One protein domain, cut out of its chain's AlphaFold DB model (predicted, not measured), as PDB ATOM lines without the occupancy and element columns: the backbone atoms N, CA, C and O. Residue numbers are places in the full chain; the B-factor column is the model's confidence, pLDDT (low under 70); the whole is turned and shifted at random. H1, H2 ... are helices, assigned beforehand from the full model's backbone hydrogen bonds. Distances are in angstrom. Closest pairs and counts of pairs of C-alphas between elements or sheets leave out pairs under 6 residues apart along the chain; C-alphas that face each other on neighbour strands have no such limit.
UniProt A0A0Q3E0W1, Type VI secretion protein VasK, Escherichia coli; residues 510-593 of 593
ATOM      1  N   PHE A 510      -3.953 -56.191 -11.088       89.44
ATOM      2  CA  PHE A 510      -4.388 -54.796 -10.928       89.44
ATOM      3  C   PHE A 510      -3.609 -53.797 -11.798       89.44
ATOM      4  O   PHE A 510      -3.976 -52.621 -11.861       89.44
ATOM      5  N   GLY A 511      -2.542 -54.221 -12.478       85.38
ATOM      6  CA  GLY A 511      -1.698 -53.363 -13.318       85.38
ATOM      7  C   GLY A 511      -2.468 -52.599 -14.401       85.38
ATOM      8  O   GLY A 511      -2.341 -51.374 -14.471       85.38
ATOM      9  N   PRO A 512      -3.328 -53.256 -15.205       86.38
ATOM     10  CA  PRO A 512      -4.138 -52.563 -16.208       86.38
ATOM     11  C   PRO A 512      -5.061 -51.491 -15.601       86.38
ATOM     12  O   PRO A 512      -5.153 -50.374 -16.115       86.38
ATOM     13  N   LEU A 513      -5.689 -51.793 -14.458       85.88
ATOM     14  CA  LEU A 513      -6.597 -50.875 -13.765       85.88
ATOM     15  C   LEU A 513      -5.858 -49.680 -13.150       85.88
ATOM     16  O   LEU A 513      -6.292 -48.532 -13.284       85.88
ATOM     17  N   THR A 514      -4.722 -49.924 -12.498       83.75
ATOM     18  CA  THR A 514      -3.878 -48.858 -11.935       83.75
ATOM     19  C   THR A 514      -3.293 -47.974 -13.039       83.75
ATOM     20  O   THR A 514      -3.282 -46.751 -12.894       83.75
ATOM     21  N   GLY A 515      -2.922 -48.549 -14.188       81.94
ATOM     22  CA  GLY A 515      -2.515 -47.805 -15.383       81.94
ATOM     23  C   GLY A 515      -3.605 -46.862 -15.908       81.94
ATOM     24  O   GLY A 515      -3.326 -45.688 -16.171       81.94
ATOM     25  N   LEU A 516      -4.856 -47.333 -15.977       85.56
ATOM     26  CA  LEU A 516      -6.022 -46.527 -16.374       85.56
ATOM     27  C   LEU A 516      -6.284 -45.351 -15.411       85.56
ATOM     28  O   LEU A 516      -6.718 -44.273 -15.837       85.56
ATOM     29  N   MET A 517      -6.023 -45.556 -14.117       84.19
ATOM     30  CA  MET A 517      -6.181 -44.548 -13.063       84.19
ATOM     31  C   MET A 517      -5.057 -43.505 -13.056       84.19
ATOM     32  O   MET A 517      -5.325 -42.317 -12.870       84.19
ATOM     33  N   GLU A 518      -3.808 -43.931 -13.266       76.06
ATOM     34  CA  GLU A 518      -2.632 -43.050 -13.301       76.06
ATOM     35  C   GLU A 518      -2.554 -42.233 -14.598       76.06
ATOM     36  O   GLU A 518      -1.977 -41.145 -14.600       76.06
ATOM     37  N   GLY A 519      -3.161 -42.718 -15.689       65.38
ATOM     38  CA  GLY A 519      -3.172 -42.026 -16.977       65.38
ATOM     39  C   GLY A 519      -1.775 -41.902 -17.585       65.38
ATOM     40  O   GLY A 519      -1.446 -40.860 -18.150       65.38
ATOM     41  N   LYS A 520      -0.931 -42.932 -17.428       53.06
ATOM     42  CA  LYS A 520       0.432 -42.932 -17.975       53.06
ATOM     43  C   LYS A 520       0.397 -42.862 -19.502       53.06
ATOM     44  O   LYS A 520      -0.161 -43.730 -20.169       53.06
ATOM     45  N   GLU A 521       1.053 -41.843 -20.049       41.06
ATOM     46  CA  GLU A 521       1.371 -41.771 -21.471       41.06
ATOM     47  C   GLU A 521       2.372 -42.886 -21.821       41.06
ATOM     48  O   GLU A 521       3.478 -42.934 -21.283       41.06
ATOM     49  N   GLY A 522       1.997 -43.773 -22.747       46.62
ATOM     50  CA  GLY A 522       2.972 -44.571 -23.497       46.62
ATOM     51  C   GLY A 522       3.317 -45.974 -22.983       46.62
ATOM     52  O   GLY A 522       4.486 -46.352 -23.031       46.62
ATOM     53  N   ALA A 523       2.335 -46.794 -22.602       37.12
ATOM     54  CA  ALA A 523       2.522 -48.247 -22.526       37.12
ATOM     55  C   ALA A 523       1.320 -48.984 -23.138       37.12
ATOM     56  O   ALA A 523       0.309 -49.208 -22.483       37.12
ATOM     57  N   GLY A 524       1.435 -49.334 -24.422       38.00
ATOM     58  CA  GLY A 524       0.427 -50.079 -25.185       38.00
ATOM     59  C   GLY A 524      -0.030 -49.323 -26.433       38.00
ATOM     60  O   GLY A 524      -0.215 -48.114 -26.407       38.00
ATOM     61  N   SER A 525      -0.193 -50.032 -27.549       41.44
ATOM     62  CA  SER A 525      -0.419 -49.510 -28.910       41.44
ATOM     63  C   SER A 525      -1.703 -48.688 -29.133       41.44
ATOM     64  O   SER A 525      -1.997 -48.342 -30.275       41.44
ATOM     65  N   ASN A 526      -2.468 -48.369 -28.086       44.31
ATOM     66  CA  ASN A 526      -3.784 -47.736 -28.163       44.31
ATOM     67  C   ASN A 526      -3.789 -46.488 -27.257       44.31
ATOM     68  O   ASN A 526      -3.746 -46.605 -26.038       44.31
ATOM     69  N   GLY A 527      -3.762 -45.293 -27.857       51.41
ATOM     70  CA  GLY A 527      -3.440 -44.023 -27.189       51.41
ATOM     71  C   GLY A 527      -4.294 -43.625 -25.972       51.41
ATOM     72  O   GLY A 527      -5.452 -44.002 -25.875       51.41
ATOM     73  N   ASN A 528      -3.696 -42.818 -25.081       64.88
ATOM     74  CA  ASN A 528      -4.268 -42.033 -23.965       64.88
ATOM     75  C   ASN A 528      -5.635 -42.480 -23.397       64.88
ATOM     76  O   ASN A 528      -6.539 -41.656 -23.224       64.88
ATOM     77  N   LEU A 529      -5.790 -43.763 -23.059       80.31
ATOM     78  CA  LEU A 529      -6.936 -44.233 -22.285       80.31
ATOM     79  C   LEU A 529      -6.742 -43.827 -20.820       80.31
ATOM     80  O   LEU A 529      -5.772 -44.210 -20.175       80.31
ATOM     81  N   SER A 530      -7.668 -43.033 -20.288       87.75
ATOM     82  CA  SER A 530      -7.714 -42.697 -18.865       87.75
ATOM     83  C   SER A 530      -9.135 -42.752 -18.316       87.75
ATOM     84  O   SER A 530     -10.107 -42.440 -19.021       87.75
ATOM     85  N   PHE A 531      -9.251 -43.088 -17.029       88.38
ATOM     86  CA  PHE A 531     -10.528 -43.070 -16.311       88.38
ATOM     87  C   PHE A 531     -11.140 -41.658 -16.264       88.38
ATOM     88  O   PHE A 531     -12.347 -41.479 -16.412       88.38
ATOM     89  N   ARG A 532     -10.306 -40.614 -16.166       87.06
ATOM     90  CA  ARG A 532     -10.764 -39.212 -16.188       87.06
ATOM     91  C   ARG A 532     -11.367 -38.817 -17.535       87.06
ATOM     92  O   ARG A 532     -12.404 -38.160 -17.578       87.06
ATOM     93  N   SER A 533     -10.740 -39.236 -18.633       88.06
ATOM     94  CA  SER A 533     -11.259 -39.014 -19.985       88.06
ATOM     95  C   SER A 533     -12.572 -39.766 -20.214       88.06
ATOM     96  O   SER A 533     -13.462 -39.232 -20.871       88.06
ATOM     97  N   TRP A 534     -12.725 -40.962 -19.632       88.81
ATOM     98  CA  TRP A 534     -13.994 -41.692 -19.636       88.81
ATOM     99  C   TRP A 534     -15.103 -40.911 -18.908       88.81
ATOM    100  O   TRP A 534     -16.149 -40.649 -19.498       88.81
ATOM    101  N   LEU A 535     -14.850 -40.440 -17.678       89.88
ATOM    102  CA  LEU A 535     -15.816 -39.650 -16.894       89.88
ATOM    103  C   LEU A 535     -16.257 -38.366 -17.616       89.88
ATOM    104  O   LEU A 535     -17.436 -38.001 -17.594       89.88
ATOM    105  N   ALA A 536     -15.325 -37.684 -18.291       88.06
ATOM    106  CA  ALA A 536     -15.632 -36.491 -19.078       88.06
ATOM    107  C   ALA A 536     -16.595 -36.802 -20.240       88.06
ATOM    108  O   ALA A 536     -17.563 -36.070 -20.453       88.06
ATOM    109  N   ARG A 537     -16.378 -37.920 -20.946       89.88
ATOM    110  CA  ARG A 537     -17.257 -38.387 -22.034       89.88
ATOM    111  C   ARG A 537     -18.638 -38.807 -21.521       89.88
ATOM    112  O   ARG A 537     -19.647 -38.405 -22.094       89.88
ATOM    113  N   VAL A 538     -18.703 -39.513 -20.390       89.56
ATOM    114  CA  VAL A 538     -19.970 -39.854 -19.708       89.56
ATOM    115  C   VAL A 538     -20.753 -38.593 -19.333       89.56
ATOM    116  O   VAL A 538     -21.959 -38.500 -19.571       89.56
ATOM    117  N   THR A 539     -20.065 -37.567 -18.828       88.88
ATOM    118  CA  THR A 539     -20.675 -36.267 -18.511       88.88
ATOM    119  C   THR A 539     -21.223 -35.572 -19.762       88.88
ATOM    120  O   THR A 539     -22.327 -35.024 -19.728       88.88
ATOM    121  N   GLN A 540     -20.494 -35.618 -20.882       87.81
ATOM    122  CA  GLN A 540     -20.949 -35.079 -22.166       87.81
ATOM    123  C   GLN A 540     -22.194 -35.815 -22.681       87.81
ATOM    124  O   GLN A 540     -23.160 -35.166 -23.088       87.81
ATOM    125  N   MET A 541     -22.218 -37.148 -22.586       88.50
ATOM    126  CA  MET A 541     -23.388 -37.965 -22.919       88.50
ATOM    127  C   MET A 541     -24.599 -37.588 -22.057       88.50
ATOM    128  O   MET A 541     -25.676 -37.331 -22.596       88.50
ATOM    129  N   ARG A 542     -24.423 -37.458 -20.736       90.69
ATOM    130  CA  ARG A 542     -25.481 -37.000 -19.821       90.69
ATOM    131  C   ARG A 542     -26.049 -35.643 -20.240       90.69
ATOM    132  O   ARG A 542     -27.265 -35.500 -20.328       90.69
ATOM    133  N   LEU A 543     -25.192 -34.654 -20.518       88.81
ATOM    134  CA  LEU A 543     -25.622 -33.308 -20.926       88.81
ATOM    135  C   LEU A 543     -26.419 -33.333 -22.240       88.81
ATOM    136  O   LEU A 543     -27.402 -32.608 -22.375       88.81
ATOM    137  N   LYS A 544     -26.038 -34.190 -23.194       86.12
ATOM    138  CA  LYS A 544     -26.789 -34.379 -24.445       86.12
ATOM    139  C   LYS A 544     -28.159 -35.005 -24.208       86.12
ATOM    140  O   LYS A 544     -29.141 -34.516 -24.758       86.12
ATOM    141  N   LEU A 545     -28.250 -36.035 -23.367       87.62
ATOM    142  CA  LEU A 545     -29.534 -36.649 -23.015       87.62
ATOM    143  C   LEU A 545     -30.441 -35.665 -22.257       87.62
ATOM    144  O   LEU A 545     -31.632 -35.585 -22.552       87.62
ATOM    145  N   GLN A 546     -29.873 -34.838 -21.374       88.31
ATOM    146  CA  GLN A 546     -30.596 -33.758 -20.693       88.31
ATOM    147  C   GLN A 546     -31.152 -32.718 -21.676       88.31
ATOM    148  O   GLN A 546     -32.319 -32.343 -21.574       88.31
ATOM    149  N   GLN A 547     -30.362 -32.299 -22.674       86.44
ATOM    150  CA  GLN A 547     -30.824 -31.383 -23.727       86.44
ATOM    151  C   GLN A 547     -32.019 -31.947 -24.508       86.44
ATOM    152  O   GLN A 547     -32.914 -31.189 -24.873       86.44
ATOM    153  N   VAL A 548     -32.063 -33.265 -24.733       85.38
ATOM    154  CA  VAL A 548     -33.202 -33.928 -25.386       85.38
ATOM    155  C   VAL A 548     -34.443 -33.908 -24.496       85.38
ATOM    156  O   VAL A 548     -35.529 -33.605 -24.982       85.38
ATOM    157  N   THR A 549     -34.299 -34.179 -23.196       84.19
ATOM    158  CA  THR A 549     -35.437 -34.171 -22.259       84.19
ATOM    159  C   THR A 549     -35.982 -32.776 -21.958       84.19
ATOM    160  O   THR A 549     -37.164 -32.643 -21.664       84.19
ATOM    161  N   SER A 550     -35.146 -31.738 -22.040       84.81
ATOM    162  CA  SER A 550     -35.533 -30.342 -21.784       84.81
ATOM    163  C   SER A 550     -35.933 -29.571 -23.049       84.81
ATOM    164  O   SER A 550     -36.195 -28.371 -22.973       84.81
ATOM    165  N   ALA A 551     -35.955 -30.226 -24.215       86.44
ATOM    166  CA  ALA A 551     -36.367 -29.606 -25.470       86.44
ATOM    167  C   ALA A 551     -37.880 -29.288 -25.475       86.44
ATOM    168  O   ALA A 551     -38.653 -30.003 -24.838       86.44
ATOM    169  N   PRO A 552     -38.334 -28.274 -26.240       84.19
ATOM    170  CA  PRO A 552     -39.763 -27.967 -26.389       84.19
ATOM    171  C   PRO A 552     -40.599 -29.144 -26.924       84.19
ATOM    172  O   PRO A 552     -41.777 -29.248 -26.601       84.19
ATOM    173  N   ASP A 553     -39.980 -30.030 -27.716       86.94
ATOM    174  CA  ASP A 553     -40.552 -31.297 -28.189       86.94
ATOM    175  C   ASP A 553     -39.548 -32.460 -27.974       86.94
ATOM    176  O   ASP A 553     -38.709 -32.744 -28.842       86.94
ATOM    177  N   PRO A 554     -39.603 -33.143 -26.814       83.62
ATOM    178  CA  PRO A 554     -38.694 -34.245 -26.483       83.62
ATOM    179  C   PRO A 554     -38.854 -35.482 -27.382       83.62
ATOM    180  O   PRO A 554     -37.896 -36.235 -27.592       83.62
ATOM    181  N   GLN A 555     -40.050 -35.718 -27.935       82.69
ATOM    182  CA  GLN A 555     -40.306 -36.874 -28.800       82.69
ATOM    183  C   GLN A 555     -39.670 -36.680 -30.178       82.69
ATOM    184  O   GLN A 555     -38.994 -37.582 -30.674       82.69
ATOM    185  N   ALA A 556     -39.806 -35.494 -30.774       85.38
ATOM    186  CA  ALA A 556     -39.145 -35.196 -32.043       85.38
ATOM    187  C   ALA A 556     -37.611 -35.221 -31.906       85.38
ATOM    188  O   ALA A 556     -36.913 -35.779 -32.760       85.38
ATOM    189  N   MET A 557     -37.080 -34.671 -30.809       83.19
ATOM    190  CA  MET A 557     -35.636 -34.615 -30.563       83.19
ATOM    191  C   MET A 557     -35.028 -36.005 -30.290       83.19
ATOM    192  O   MET A 557     -33.950 -36.315 -30.801       83.19
ATOM    193  N   SER A 558     -35.722 -36.883 -29.556       83.50
ATOM    194  CA  SER A 558     -35.272 -38.269 -29.323       83.50
ATOM    195  C   SER A 558     -35.290 -39.118 -30.600       83.50
ATOM    196  O   SER A 558     -34.335 -39.851 -30.858       83.50
ATOM    197  N   GLN A 559     -36.306 -38.967 -31.460       83.88
ATOM    198  CA  GLN A 559     -36.334 -39.620 -32.777       83.88
ATOM    199  C   GLN A 559     -35.209 -39.128 -33.696       83.88
ATOM    200  O   GLN A 559     -34.614 -39.924 -34.427       83.88
ATOM    201  N   MET A 560     -34.899 -37.828 -33.662       84.62
ATOM    202  CA  MET A 560     -33.782 -37.253 -34.414       84.62
ATOM    203  C   MET A 560     -32.441 -37.819 -33.935       84.62
ATOM    204  O   MET A 560     -31.628 -38.228 -34.765       84.62
ATOM    205  N   LEU A 561     -32.239 -37.902 -32.616       83.62
ATOM    206  CA  LEU A 561     -31.044 -38.493 -32.017       83.62
ATOM    207  C   LEU A 561     -30.896 -39.969 -32.408       83.62
ATOM    208  O   LEU A 561     -29.838 -40.366 -32.886       83.62
ATOM    209  N   ALA A 562     -31.964 -40.764 -32.292       84.56
ATOM    210  CA  ALA A 562     -31.955 -42.172 -32.680       84.56
ATOM    211  C   ALA A 562     -31.611 -42.351 -34.168       84.56
ATOM    212  O   ALA A 562     -30.731 -43.138 -34.514       84.56
ATOM    213  N   ARG A 563     -32.236 -41.570 -35.063       84.88
ATOM    214  CA  ARG A 563     -31.908 -41.583 -36.501       84.88
ATOM    215  C   ARG A 563     -30.456 -41.190 -36.761       84.88
ATOM    216  O   ARG A 563     -29.823 -41.798 -37.618       84.88
ATOM    217  N   ALA A 564     -29.925 -40.203 -36.043       83.56
ATOM    218  CA  ALA A 564     -28.531 -39.797 -36.168       83.56
ATOM    219  C   ALA A 564     -27.565 -40.900 -35.699       83.56
ATOM    220  O   ALA A 564     -26.554 -41.113 -36.361       83.56
ATOM    221  N   VAL A 565     -27.890 -41.641 -34.634       84.62
ATOM    222  CA  VAL A 565     -27.115 -42.811 -34.181       84.62
ATOM    223  C   VAL A 565     -27.138 -43.922 -35.235       84.62
ATOM    224  O   VAL A 565     -26.078 -44.370 -35.660       84.62
ATOM    225  N   PHE A 566     -28.314 -44.309 -35.746       83.69
ATOM    226  CA  PHE A 566     -28.431 -45.352 -36.780       83.69
ATOM    227  C   PHE A 566     -27.770 -44.978 -38.114       83.69
ATOM    228  O   PHE A 566     -27.366 -45.855 -38.871       83.69
ATOM    229  N   GLN A 567     -27.652 -43.682 -38.414       83.44
ATOM    230  CA  GLN A 567     -26.943 -43.177 -39.593       83.44
ATOM    231  C   GLN A 567     -25.436 -42.967 -39.357       83.44
ATOM    232  O   GLN A 567     -24.761 -42.489 -40.268       83.44
ATOM    233  N   GLY A 568     -24.915 -43.254 -38.157       75.31
ATOM    234  CA  GLY A 568     -23.504 -43.041 -37.802       75.31
ATOM    235  C   GLY A 568     -23.092 -41.566 -37.687       75.31
ATOM    236  O   GLY A 568     -21.919 -41.241 -37.814       75.31
ATOM    237  N   LYS A 569     -24.051 -40.652 -37.491       72.56
ATOM    238  CA  LYS A 569     -23.835 -39.194 -37.424       72.56
ATOM    239  C   LYS A 569     -23.816 -38.636 -35.997       72.56
ATOM    240  O   LYS A 569     -23.409 -37.494 -35.802       72.56
ATOM    241  N   ALA A 570     -24.280 -39.396 -35.003       66.56
ATOM    242  CA  ALA A 570     -24.300 -38.984 -33.597       66.56
ATOM    243  C   ALA A 570     -22.986 -39.339 -32.884       66.56
ATOM    244  O   ALA A 570     -22.967 -40.194 -31.999       66.56
ATOM    245  N   ILE A 571     -21.920 -38.640 -33.282       69.75
ATOM    246  CA  ILE A 571     -20.525 -38.873 -32.877       69.75
ATOM    247  C   ILE A 571     -20.389 -39.001 -31.348       69.75
ATOM    248  O   ILE A 571     -19.797 -39.950 -30.865       69.75
ATOM    249  N   ASP A 572     -21.034 -38.135 -30.560       73.38
ATOM    250  CA  ASP A 572     -20.854 -38.118 -29.098       73.38
ATOM    251  C   ASP A 572     -21.286 -39.419 -28.378       73.38
ATOM    252  O   ASP A 572     -20.650 -39.833 -27.407       73.38
ATOM    253  N   LEU A 573     -22.370 -40.070 -28.822       80.69
ATOM    254  CA  LEU A 573     -22.902 -41.290 -28.189       80.69
ATOM    255  C   LEU A 573     -22.128 -42.531 -28.629       80.69
ATOM    256  O   LEU A 573     -21.774 -43.369 -27.798       80.69
ATOM    257  N   THR A 574     -21.867 -42.637 -29.932       81.62
ATOM    258  CA  THR A 574     -21.106 -43.747 -30.508       81.62
ATOM    259  C   THR A 574     -19.651 -43.704 -30.047       81.62
ATOM    260  O   THR A 574     -19.159 -44.710 -29.553       81.62
ATOM    261  N   ASP A 575     -19.012 -42.530 -30.026       83.81
ATOM    262  CA  ASP A 575     -17.623 -42.378 -29.571       83.81
ATOM    263  C   ASP A 575     -17.458 -42.664 -28.075       83.81
ATOM    264  O   ASP A 575     -16.403 -43.129 -27.643       83.81
ATOM    265  N   THR A 576     -18.471 -42.362 -27.255       85.69
ATOM    266  CA  THR A 576     -18.431 -42.674 -25.816       85.69
ATOM    267  C   THR A 576     -18.537 -44.180 -25.584       85.69
ATOM    268  O   THR A 576     -17.783 -44.725 -24.777       85.69
ATOM    269  N   ARG A 577     -19.413 -44.869 -26.329       87.12
ATOM    270  CA  ARG A 577     -19.531 -46.335 -26.299       87.12
ATOM    271  C   ARG A 577     -18.258 -47.017 -26.802       87.12
ATOM    272  O   ARG A 577     -17.782 -47.953 -26.159       87.12
ATOM    273  N   ASP A 578     -17.700 -46.547 -27.911       87.12
ATOM    274  CA  ASP A 578     -16.490 -47.118 -28.507       87.12
ATOM    275  C   ASP A 578     -15.284 -46.911 -27.586       87.12
ATOM    276  O   ASP A 578     -14.533 -47.848 -27.323       87.12
ATOM    277  N   TYR A 579     -15.153 -45.719 -26.992       87.81
ATOM    278  CA  TYR A 579     -14.128 -45.452 -25.985       87.81
ATOM    279  C   TYR A 579     -14.293 -46.347 -24.746       87.81
ATOM    280  O   TYR A 579     -13.312 -46.910 -24.270       87.81
ATOM    281  N   GLY A 580     -15.520 -46.531 -24.243       87.88
ATOM    282  CA  GLY A 580     -15.796 -47.460 -23.140       87.88
ATOM    283  C   GLY A 580     -15.433 -48.911 -23.474       87.88
ATOM    284  O   GLY A 580     -14.831 -49.597 -22.653       87.88
ATOM    285  N   SER A 581     -15.710 -49.345 -24.705       87.69
ATOM    286  CA  SER A 581     -15.368 -50.691 -25.190       87.69
ATOM    287  C   SER A 581     -13.852 -50.893 -25.294       87.69
ATOM    288  O   SER A 581     -13.347 -51.957 -24.946       87.69
ATOM    289  N   LEU A 582     -13.111 -49.862 -25.716       87.44
ATOM    290  CA  LEU A 582     -11.645 -49.877 -25.738       87.44
ATOM    291  C   LEU A 582     -11.045 -49.920 -24.327       87.44
ATOM    292  O   LEU A 582     -10.080 -50.648 -24.111       87.44
ATOM    293  N   VAL A 583     -11.623 -49.182 -23.370       86.88
ATOM    294  CA  VAL A 583     -11.217 -49.249 -21.957       86.88
ATOM    295  C   VAL A 583     -11.438 -50.657 -21.406       86.88
ATOM    296  O   VAL A 583     -10.493 -51.239 -20.884       86.88
ATOM    297  N   ALA A 584     -12.626 -51.241 -21.585       86.88
ATOM    298  CA  ALA A 584     -12.916 -52.601 -21.123       86.88
ATOM    299  C   ALA A 584     -11.961 -53.634 -21.747       86.88
ATOM    300  O   ALA A 584     -11.340 -54.421 -21.038       86.88
ATOM    301  N   ALA A 585     -11.742 -53.568 -23.065       85.88
ATOM    302  CA  ALA A 585     -10.807 -54.459 -23.753       85.88
ATOM    303  C   ALA A 585      -9.350 -54.299 -23.276       85.88
ATOM    304  O   ALA A 585      -8.582 -55.259 -23.331       85.88
ATOM    305  N   SER A 586      -8.963 -53.107 -22.804       83.62
ATOM    306  CA  SER A 586      -7.610 -52.838 -22.298       83.62
ATOM    307  C   SER A 586      -7.323 -53.442 -20.918       83.62
ATOM    308  O   SER A 586      -6.154 -53.619 -20.585       83.62
ATOM    309  N   LEU A 587      -8.355 -53.790 -20.138       84.44
ATOM    310  CA  LEU A 587      -8.195 -54.386 -18.805       84.44
ATOM    311  C   LEU A 587      -7.830 -55.881 -18.852       84.44
ATOM    312  O   LEU A 587      -7.293 -56.410 -17.883       84.44
ATOM    313  N   GLY A 588      -8.053 -56.545 -19.990       84.06
ATOM    314  CA  GLY A 588      -7.758 -57.965 -20.180       84.06
ATOM    315  C   GLY A 588      -8.931 -58.890 -19.842       84.06
ATOM    316  O   GLY A 588      -9.971 -58.466 -19.349       84.06
ATOM    317  N   GLN A 589      -8.770 -60.181 -20.148       84.00
ATOM    318  CA  GLN A 589      -9.836 -61.188 -20.004       84.00
ATOM    319  C   GLN A 589     -10.190 -61.505 -18.545       84.00
ATOM    320  O   GLN A 589     -11.285 -61.978 -18.279       84.00
ATOM    321  N   GLU A 590      -9.285 -61.239 -17.604       82.88
ATOM    322  CA  GLU A 590      -9.540 -61.437 -16.173       82.88
ATOM    323  C   GLU A 590     -10.606 -60.467 -15.630       82.88
ATOM    324  O   GLU A 590     -11.252 -60.772 -14.632       82.88
ATOM    325  N   TRP A 591     -10.842 -59.348 -16.326       85.12
ATOM    326  CA  TRP A 591     -11.814 -58.297 -16.001       85.12
ATOM    327  C   TRP A 591     -13.023 -58.307 -16.957       85.12
ATOM    328  O   TRP A 591     -13.478 -57.257 -17.407       85.12
ATOM    329  N   SER A 592     -13.499 -59.491 -17.354       80.56
ATOM    330  CA  SER A 592     -14.539 -59.631 -18.388       80.56
ATOM    331  C   SER A 592     -15.980 -59.399 -17.915       80.56
ATOM    332  O   SER A 592     -16.878 -59.507 -18.752       80.56
ATOM    333  N   GLY A 593     -16.198 -59.233 -16.606       78.56
ATOM    334  CA  GLY A 593     -17.523 -59.172 -15.975       78.56
ATOM    335  C   GLY A 593     -18.391 -57.990 -16.382       78.56
ATOM    336  O   GLY A 593     -17.850 -56.973 -16.878       78.56
TER     337      GLY A 593
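This is residues 510 to 593 of the 593 residues of the protein "Type VI secretion protein VasK" of Escherichia coli (UniProt A0A0Q3E0W1). Two long helices, H2 and H4, run side by side in opposite ways over part of their lengths, and H3 folds back from the far end of H2 to the start of H4. The short H1 sits at the other end, where H2 begins and H4 ends, and a long loop joins H1 to H2. The printed part has 84 residues with four named helices, in the order H1, H2, H3, H4, and no named strand: the class is all helix. The whole is loose, with a radius of gyration of the C-alphas of 15.9 A, and spans 47 by 24 by 21 A, only just elongated.

H1, residues 510 to 518, begins at C-alpha 510 (-4.388, -54.796, -10.928) and measures 12.1 A. H2, residues 531 to 549, measures 27.1 A and ends at C-alpha 549 (-35.437, -34.171, -22.259). H3, residues 554 to 566, measures 18.3 A. H4, residues 571 to 587, measures 24.3 A and ends at C-alpha 587 (-8.195, -54.386, -18.805).

H2 touches H4 with residues 534 to 541 alone, at a shallow tilt of 31 degrees, opposite ways; their closest C-alphas, of Arg 537 and Thr 576, are 5.8 A apart. H2 and H3 only just touch, with 3 pairs of C-alphas within 8 A, and only at the corner; the closest, of Val 548 and Pro 554, are 5.6 A apart. H3 and H4 also only just touch, with 3 such pairs, only at the corner; the closest, of Val 565 and Thr 574, are 7.1 A apart. H1 and H4 only just touch, with 3 pairs, only at their ends; the closest, of Pro 512 and Leu 587, are 5.2 A apart. H1 and H2 only just touch, with 3 pairs; the closest, of Met 517 and Phe 531, are 5.6 A apart. H1 and H3 are apart. In H1, H2, H3 and H4 every O i to N i+4 pair is within hydrogen-bond range.

The two C-alphas farthest apart, of Gly 511 and Pro 552, are 47.6 A apart. The printed part has no cut and ends at Gly 593, the chain's last residue. The link from H1 to H2 is long, 12 residues. The model's pLDDT is under 70 at residues 519 to 528 and 570 to 571.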